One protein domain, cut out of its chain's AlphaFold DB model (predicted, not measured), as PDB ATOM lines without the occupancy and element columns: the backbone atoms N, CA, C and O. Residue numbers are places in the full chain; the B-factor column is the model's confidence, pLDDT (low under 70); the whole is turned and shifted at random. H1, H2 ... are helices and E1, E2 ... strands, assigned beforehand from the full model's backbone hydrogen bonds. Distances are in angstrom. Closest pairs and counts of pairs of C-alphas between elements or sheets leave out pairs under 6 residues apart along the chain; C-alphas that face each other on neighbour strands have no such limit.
ATOM      1  N   VAL A  55      14.167   5.018  -8.001       76.69
ATOM      2  CA  VAL A  55      15.016   4.281  -8.939       76.69
ATOM      3  C   VAL A  55      14.532   2.842  -8.991       76.69
ATOM      4  O   VAL A  55      14.421   2.167  -7.972       76.69
ATOM      5  N   ARG A  56      14.273   2.379 -10.206       82.88
ATOM      6  CA  ARG A  56      13.890   1.010 -10.525       82.88
ATOM      7  C   ARG A  56      15.132   0.225 -10.916       82.88
ATOM      8  O   ARG A  56      16.034   0.760 -11.566       82.88
ATOM      9  N   VAL A  57      15.165  -1.042 -10.530       83.12
ATOM     10  CA  VAL A  57      16.266  -1.959 -10.832       83.12
ATOM     11  C   VAL A  57      15.776  -2.972 -11.852       83.12
ATOM     12  O   VAL A  57      14.655  -3.463 -11.755       83.12
ATOM     13  N   TYR A  58      16.608  -3.278 -12.836       86.62
ATOM     14  CA  TYR A  58      16.273  -4.167 -13.933       86.62
ATOM     15  C   TYR A  58      17.341  -5.233 -14.131       86.62
ATOM     16  O   TYR A  58      18.528  -4.974 -13.963       86.62
ATOM     17  N   GLU A  59      16.916  -6.404 -14.583       86.44
ATOM     18  CA  GLU A  59      17.772  -7.445 -15.147       86.44
ATOM     19  C   GLU A  59      17.575  -7.513 -16.664       86.44
ATOM     20  O   GLU A  59      16.520  -7.139 -17.198       86.44
ATOM     21  N   LYS A  60      18.582  -8.004 -17.388       87.31
ATOM     22  CA  LYS A  60      18.431  -8.291 -18.815       87.31
ATOM     23  C   LYS A  60      17.410  -9.412 -19.002       87.31
ATOM     24  O   LYS A  60      17.501 -10.462 -18.378       87.31
ATOM     25  N   ASN A  61      16.447  -9.205 -19.893       89.31
ATOM     26  CA  ASN A  61      15.463 -10.230 -20.205       89.31
ATOM     27  C   ASN A  61      15.992 -11.151 -21.312       89.31
ATOM     28  O   ASN A  61      16.098 -10.751 -22.474       89.31
ATOM     29  N   GLU A  62      16.275 -12.405 -20.962       86.94
ATOM     30  CA  GLU A  62      16.674 -13.438 -21.925       86.94
ATOM     31  C   GLU A  62      15.563 -13.741 -22.946       86.94
ATOM     32  O   GLU A  62      15.831 -14.042 -24.110       86.94
ATOM     33  N   ASN A  63      14.300 -13.584 -22.540       89.75
ATOM     34  CA  ASN A  63      13.118 -13.882 -23.342       89.75
ATOM     35  C   ASN A  63      12.515 -12.604 -23.937       89.75
ATOM     36  O   ASN A  63      11.370 -12.234 -23.663       89.75
ATOM     37  N   MET A  64      13.307 -11.897 -24.743       90.06
ATOM     38  CA  MET A  64      12.878 -10.653 -25.379       90.06
ATOM     39  C   MET A  64      11.776 -10.883 -26.429       90.06
ATOM     40  O   MET A  64      11.873 -11.738 -27.315       90.06
ATOM     41  N   GLU A  65      10.727 -10.069 -26.371       92.31
ATOM     42  CA  GLU A  65       9.632 -10.107 -27.328       92.31
ATOM     43  C   GLU A  65      10.041  -9.493 -28.667       92.31
ATOM     44  O   GLU A  65      10.828  -8.545 -28.748       92.31
ATOM     45  N   ARG A  66       9.428  -9.986 -29.745       92.94
ATOM     46  CA  ARG A  66       9.621  -9.459 -31.098       92.94
ATOM     47  C   ARG A  66       8.301  -8.991 -31.699       92.94
ATOM     48  O   ARG A  66       7.230  -9.522 -31.406       92.94
ATOM     49  N   PHE A  67       8.375  -7.964 -32.533       92.94
ATOM     50  CA  PHE A  67       7.299  -7.597 -33.444       92.94
ATOM     51  C   PHE A  67       7.157  -8.655 -34.545       92.94
ATOM     52  O   PHE A  67       8.035  -9.495 -34.745       92.94
ATOM     53  N   LYS A  68       6.053  -8.596 -35.299       93.50
ATOM     54  CA  LYS A  68       5.811  -9.506 -36.432       93.50
ATOM     55  C   LYS A  68       6.890  -9.409 -37.520       93.50
ATOM     56  O   LYS A  68       7.100 -10.375 -38.238       93.50
ATOM     57  N   ASP A  69       7.576  -8.268 -37.622       93.88
ATOM     58  CA  ASP A  69       8.698  -8.037 -38.544       93.88
ATOM     59  C   ASP A  69      10.051  -8.552 -38.004       93.88
ATOM     60  O   ASP A  69      11.092  -8.331 -38.618       93.88
ATOM     61  N   GLY A  70      10.055  -9.222 -36.846       90.69
ATOM     62  CA  GLY A  70      11.245  -9.797 -36.221       90.69
ATOM     63  C   GLY A  70      12.070  -8.820 -35.375       90.69
ATOM     64  O   GLY A  70      12.983  -9.272 -34.674       90.69
ATOM     65  N   LYS A  71      11.761  -7.514 -35.373       93.25
ATOM     66  CA  LYS A  71      12.464  -6.532 -34.532       93.25
ATOM     67  C   LYS A  71      12.146  -6.742 -33.059       93.25
ATOM     68  O   LYS A  71      11.005  -7.012 -32.694       93.25
ATOM     69  N   VAL A  72      13.148  -6.575 -32.204       90.44
ATOM     70  CA  VAL A  72      12.984  -6.690 -30.750       90.44
ATOM     71  C   VAL A  72      12.165  -5.520 -30.223       90.44
ATOM     72  O   VAL A  72      12.410  -4.363 -30.575       90.44
ATOM     73  N   LYS A  73      11.201  -5.805 -29.349       89.44
ATOM     74  CA  LYS A  73      10.480  -4.763 -28.626       89.44
ATOM     75  C   LYS A  73      11.395  -4.219 -27.534       89.44
ATOM     76  O   LYS A  73      11.766  -4.934 -26.610       89.44
ATOM     77  N   LYS A  74      11.738  -2.930 -27.608       85.75
ATOM     78  CA  LYS A  74      12.632  -2.290 -26.622       85.75
ATOM     79  C   LYS A  74      12.165  -2.491 -25.176       85.75
ATOM     80  O   LYS A  74      12.975  -2.764 -24.305       85.75
ATOM     81  N   GLN A  75      10.856  -2.419 -24.941       84.44
ATOM     82  CA  GLN A  75      10.254  -2.602 -23.616       84.44
ATOM     83  C   GLN A  75      10.438  -4.004 -23.016       84.44
ATOM     84  O   GLN A  75      10.242  -4.168 -21.823       84.44
ATOM     85  N   SER A  76      10.788  -5.008 -23.826       89.50
ATOM     86  CA  SER A  76      11.039  -6.374 -23.357       89.50
ATOM     87  C   SER A  76      12.525  -6.702 -23.247       89.50
ATOM     88  O   SER A  76      12.854  -7.864 -23.059       89.50
ATOM     89  N   LEU A  77      13.424  -5.731 -23.439       89.44
ATOM     90  CA  LEU A  77      14.868  -5.953 -23.292       89.44
ATOM     91  C   LEU A  77      15.268  -6.177 -21.835       89.44
ATOM     92  O   LEU A  77      16.240  -6.878 -21.564       89.44
ATOM     93  N   TYR A  78      14.506  -5.588 -20.919       88.31
ATOM     94  CA  TYR A  78      14.788  -5.584 -19.498       88.31
ATOM     95  C   TYR A  78      13.527  -5.934 -18.723       88.31
ATOM     96  O   TYR A  78      12.423  -5.554 -19.120       88.31
ATOM     97  N   LYS A  79      13.703  -6.655 -17.622       89.56
ATOM     98  CA  LYS A  79      12.640  -7.012 -16.690       89.56
ATOM     99  C   LYS A  79      12.910  -6.318 -15.363       89.56
ATOM    100  O   LYS A  79      14.030  -6.345 -14.869       89.56
ATOM    101  N   GLU A  80      11.896  -5.640 -14.837       89.81
ATOM    102  CA  GLU A  80      12.002  -4.955 -13.547       89.81
ATOM    103  C   GLU A  80      12.130  -5.995 -12.433       89.81
ATOM    104  O   GLU A  80      11.391  -6.986 -12.409       89.81
ATOM    105  N   ILE A  81      13.084  -5.771 -11.535       89.62
ATOM    106  CA  ILE A  81      13.263  -6.544 -10.317       89.62
ATOM    107  C   ILE A  81      12.418  -5.879  -9.236       89.62
ATOM    108  O   ILE A  81      12.586  -4.697  -8.938       89.62
ATOM    109  N   ASP A  82      11.526  -6.655  -8.629       90.31
ATOM    110  CA  ASP A  82      10.729  -6.205  -7.493       90.31
ATOM    111  C   ASP A  82      11.590  -6.215  -6.220       90.31
ATOM    112  O   ASP A  82      11.689  -7.213  -5.502       90.31
ATOM    113  N   ILE A  83      12.290  -5.101  -5.991       85.44
ATOM    114  CA  ILE A  83      13.194  -4.936  -4.849       85.44
ATOM    115  C   ILE A  83      12.427  -4.961  -3.525       85.44
ATOM    116  O   ILE A  83      12.959  -5.464  -2.537       85.44
ATOM    117  N   GLU A  84      11.190  -4.463  -3.489       86.06
ATOM    118  CA  GLU A  84      10.349  -4.500  -2.287       86.06
ATOM    119  C   GLU A  84      10.031  -5.946  -1.907       86.06
ATOM    120  O   GLU A  84      10.335  -6.364  -0.789       86.06
ATOM    121  N   ALA A  85       9.570  -6.752  -2.866       90.50
ATOM    122  CA  ALA A  85       9.296  -8.165  -2.630       90.50
ATOM    123  C   ALA A  85      10.545  -8.975  -2.240       90.50
ATOM    124  O   ALA A  85      10.423  -9.972  -1.527       90.50
ATOM    125  N   ILE A  86      11.738  -8.587  -2.710       89.50
ATOM    126  CA  ILE A  86      13.002  -9.182  -2.249       89.50
ATOM    127  C   ILE A  86      13.262  -8.793  -0.794       89.50
ATOM    128  O   ILE A  86      13.513  -9.669   0.027       89.50
ATOM    129  N   MET A  87      13.187  -7.500  -0.464       84.69
ATOM    130  CA  MET A  87      13.469  -7.007   0.886       84.69
ATOM    131  C   MET A  87      12.543  -7.614   1.939       84.69
ATOM    132  O   MET A  87      13.020  -7.919   3.028       84.69
ATOM    133  N   ASP A  88      11.271  -7.828   1.610       90.75
ATOM    134  CA  ASP A  88      10.289  -8.446   2.510       90.75
ATOM    135  C   ASP A  88      10.601  -9.914   2.841       90.75
ATOM    136  O   ASP A  88      10.075 -10.457   3.811       90.75
ATOM    137  N   ARG A  89      11.438 -10.574   2.032       90.44
ATOM    138  CA  ARG A  89      11.837 -11.977   2.218       90.44
ATOM    139  C   ARG A  89      13.188 -12.139   2.902       90.44
ATOM    140  O   ARG A  89      13.542 -13.270   3.212       90.44
ATOM    141  N   LEU A  90      13.943 -11.054   3.079       90.00
ATOM    142  CA  LEU A  90      15.260 -11.112   3.708       90.00
ATOM    143  C   LEU A  90      15.119 -11.215   5.225       90.00
ATOM    144  O   LEU A  90      14.421 -10.416   5.854       90.00
ATOM    145  N   GLU A  91      15.846 -12.154   5.816       92.62
ATOM    146  CA  GLU A  91      15.934 -12.278   7.265       92.62
ATOM    147  C   GLU A  91      16.829 -11.175   7.868       92.62
ATOM    148  O   GLU A  91      17.725 -10.635   7.204       92.62
ATOM    149  N   PRO A  92      16.643 -10.812   9.152       90.25
ATOM    150  CA  PRO A  92      17.513  -9.847   9.815       90.25
ATOM    151  C   PRO A  92      18.994 -10.254   9.747       90.25
ATOM    152  O   PRO A  92      19.402 -11.278  10.291       90.25
ATOM    153  N   GLY A  93      19.812  -9.410   9.112       88.25
ATOM    154  CA  GLY A  93      21.247  -9.651   8.922       88.25
ATOM    155  C   GLY A  93      21.607 -10.431   7.653       88.25
ATOM    156  O   GLY A  93      22.794 -10.595   7.378       88.25
ATOM    157  N   GLU A  94      20.624 -10.872   6.866       87.69
ATOM    158  CA  GLU A  94      20.852 -11.481   5.557       87.69
ATOM    159  C   GLU A  94      21.288 -10.432   4.524       87.69
ATOM    160  O   GLU A  94      20.794  -9.300   4.494       87.69
ATOM    161  N   ILE A  95      22.235 -10.818   3.668       83.19
ATOM    162  CA  ILE A  95      22.769  -9.985   2.588       83.19
ATOM    163  C   ILE A  95      22.523 -10.716   1.272       83.19
ATOM    164  O   ILE A  95      22.876 -11.885   1.133       83.19
ATOM    165  N   MET A  96      21.960 -10.002   0.299       83.94
ATOM    166  CA  MET A  96      21.770 -10.490  -1.063       83.94
ATOM    167  C   MET A  96      22.504  -9.583  -2.045       83.94
ATOM    168  O   MET A  96      22.302  -8.367  -2.053       83.94
ATOM    169  N   GLU A  97      23.322 -10.192  -2.899       84.44
ATOM    170  CA  GLU A  97      23.989  -9.515  -4.006       84.44
ATOM    171  C   GLU A  97      23.196  -9.722  -5.299       84.44
ATOM    172  O   GLU A  97      22.835 -10.846  -5.651       84.44
ATOM    173  N   LEU A  98      22.932  -8.627  -6.015       81.12
ATOM    174  CA  LEU A  98      22.367  -8.661  -7.362       81.12
ATOM    175  C   LEU A  98      23.463  -8.293  -8.358       81.12
ATOM    176  O   LEU A  98      23.996  -7.184  -8.314       81.12
ATOM    177  N   LEU A  99      23.800  -9.224  -9.245       80.12
ATOM    178  CA  LEU A  99      24.820  -9.033 -10.273       80.12
ATOM    179  C   LEU A  99      24.174  -8.586 -11.586       80.12
ATOM    180  O   LEU A  99      23.041  -8.957 -11.878       80.12
ATOM    181  N   GLU A 100      24.914  -7.803 -12.375       82.06
ATOM    182  CA  GLU A 100      24.521  -7.389 -13.735       82.06
ATOM    183  C   GLU A 100      23.140  -6.712 -13.817       82.06
ATOM    184  O   GLU A 100      22.344  -6.950 -14.729       82.06
ATOM    185  N   VAL A 101      22.857  -5.842 -12.848       83.69
ATOM    186  CA  VAL A 101      21.624  -5.057 -12.818       83.69
ATOM    187  C   VAL A 101      21.787  -3.693 -13.475       83.69
ATOM    188  O   VAL A 101      22.860  -3.092 -13.483       83.69
ATOM    189  N   TYR A 102      20.676  -3.172 -13.979       82.56
ATOM    190  CA  TYR A 102      20.575  -1.869 -14.619       82.56
ATOM    191  C   TYR A 102      19.653  -0.967 -13.804       82.56
ATOM    192  O   TYR A 102      18.624  -1.412 -13.295       82.56
ATOM    193  N   LEU A 103      20.000   0.313 -13.694       78.94
ATOM    194  CA  LEU A 103      19.188   1.306 -12.991       78.94
ATOM    195  C   LEU A 103      18.375   2.129 -13.995       78.94
ATOM    196  O   LEU A 103      18.910   2.597 -14.998       78.94
ATOM    197  N   GLY A 104      17.091   2.341 -13.709       73.81
ATOM    198  CA  GLY A 104      16.212   3.222 -14.479       73.81
ATOM    199  C   GLY A 104      15.401   4.146 -13.574       73.81
ATOM    200  O   GLY A 104      15.123   3.822 -12.424       73.81
ATOM    201  N   GLY A 105      15.030   5.323 -14.074       65.94
ATOM    202  CA  GLY A 105      14.101   6.227 -13.389       65.94
ATOM    203  C   GLY A 105      12.654   6.004 -13.829       65.94
ATOM    204  O   GLY A 105      12.389   5.284 -14.795       65.94
ATOM    205  N   ASP A 106      11.707   6.661 -13.154       52.41
ATOM    206  CA  ASP A 106      10.337   6.763 -13.664       52.41
ATOM    207  C   ASP A 106      10.336   7.266 -15.109       52.41
ATOM    208  O   ASP A 106      11.090   8.175 -15.452       52.41
ATOM    209  N   LYS A 107       9.491   6.627 -15.930       41.91
ATOM    210  CA  LYS A 107       9.383   6.710 -17.395       41.91
ATOM    211  C   LYS A 107       9.577   8.116 -17.980       41.91
ATOM    212  O   LYS A 107       8.632   8.728 -18.463       41.91
ATOM    213  N   ASN A 108      10.825   8.544 -18.072       31.77
ATOM    214  CA  ASN A 108      11.335   9.405 -19.115       31.77
ATOM    215  C   ASN A 108      12.436   8.590 -19.780       31.77
ATOM    216  O   ASN A 108      13.488   8.340 -19.199       31.77
ATOM    217  N   TYR A 109      12.131   8.094 -20.977       38.41
ATOM    218  CA  TYR A 109      13.094   7.476 -21.878       38.41
ATOM    219  C   TYR A 109      14.132   8.525 -22.296       38.41
ATOM    220  O   TYR A 109      14.093   9.028 -23.420       38.41
ATOM    221  N   GLU A 110      15.058   8.875 -21.411       29.53
ATOM    222  CA  GLU A 110      16.230   9.635 -21.812       29.53
ATOM    223  C   GLU A 110      17.248   8.671 -22.402       29.53
ATOM    224  O   GLU A 110      17.755   7.746 -21.770       29.53
ATOM    225  N   HIS A 111      17.429   8.855 -23.703       37.00
ATOM    226  CA  HIS A 111      18.374   8.147 -24.532       37.00
ATOM    227  C   HIS A 111      19.788   8.457 -24.035       37.00
ATOM    228  O   HIS A 111      20.205   9.611 -24.047       37.00
ATOM    229  N   GLY A 112      20.528   7.424 -23.651       28.44
ATOM    230  CA  GLY A 112      21.972   7.472 -23.457       28.44
ATOM    231  C   GLY A 112      22.587   6.337 -24.264       28.44
ATOM    232  O   GLY A 112      22.155   5.199 -24.110       28.44
ATOM    233  N   TYR A 113      23.478   6.717 -25.176       31.23
ATOM    234  CA  TYR A 113      24.151   5.947 -26.228       31.23
ATOM    235  C   TYR A 113      24.624   4.538 -25.860       31.23
ATOM    236  O   TYR A 113      25.170   4.369 -24.749       31.23
TER     237      TYR A 113
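AT A GLANCE: This is residues 55 to 113 of the 113 residues of the protein "Transposase DDE domain-containing protein" of Aneurinibacillus migulanus (UniProt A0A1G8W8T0). With little regular structure, this is a loose rod: a small sheet of E2, E1 and E3 in the middle, loop 61 to 77 reaching to one end, H1 and loop 88 to 101 to the other. The 59 printed residues run E1, E2, H1, E3, class mixed, with 19 in named elements. The radius of gyration of the C-alphas is 14.6 A, the spans 49 by 24 by 17 A.

HOW THE PARTS SIT: Start at E1, residues 55 to 60, the inner strand; E2, residues 78 to 81, makes an antiparallel hairpin with it, N 59 and O 79 being 2.9 A apart. E3, residues 102 to 105, is E1's other antiparallel neighbour, N 56 and O 104 being 2.8 A apart. H1, residues 83 to 87, is not on the sheet; its O i to N i+4 pair is within hydrogen-bond range. E2, H1 and E3 form a split strand-helix-strand unit, two strands of one sheet with a helix between them along the chain and E1 between them in the sheet; its crossover is right-handed.

IN THESE COORDINATES: Find C-alpha 55 at (15.016, 4.281, -8.939), where E1 begins its 16.3 A; E3 ends at C-alpha 105, (14.101, 6.227, -13.389).

THE WHOLE: The printed part has no cut; links E1 to E2 and H1 to E3 are long. Residues 105 to 113 have pLDDT under 70.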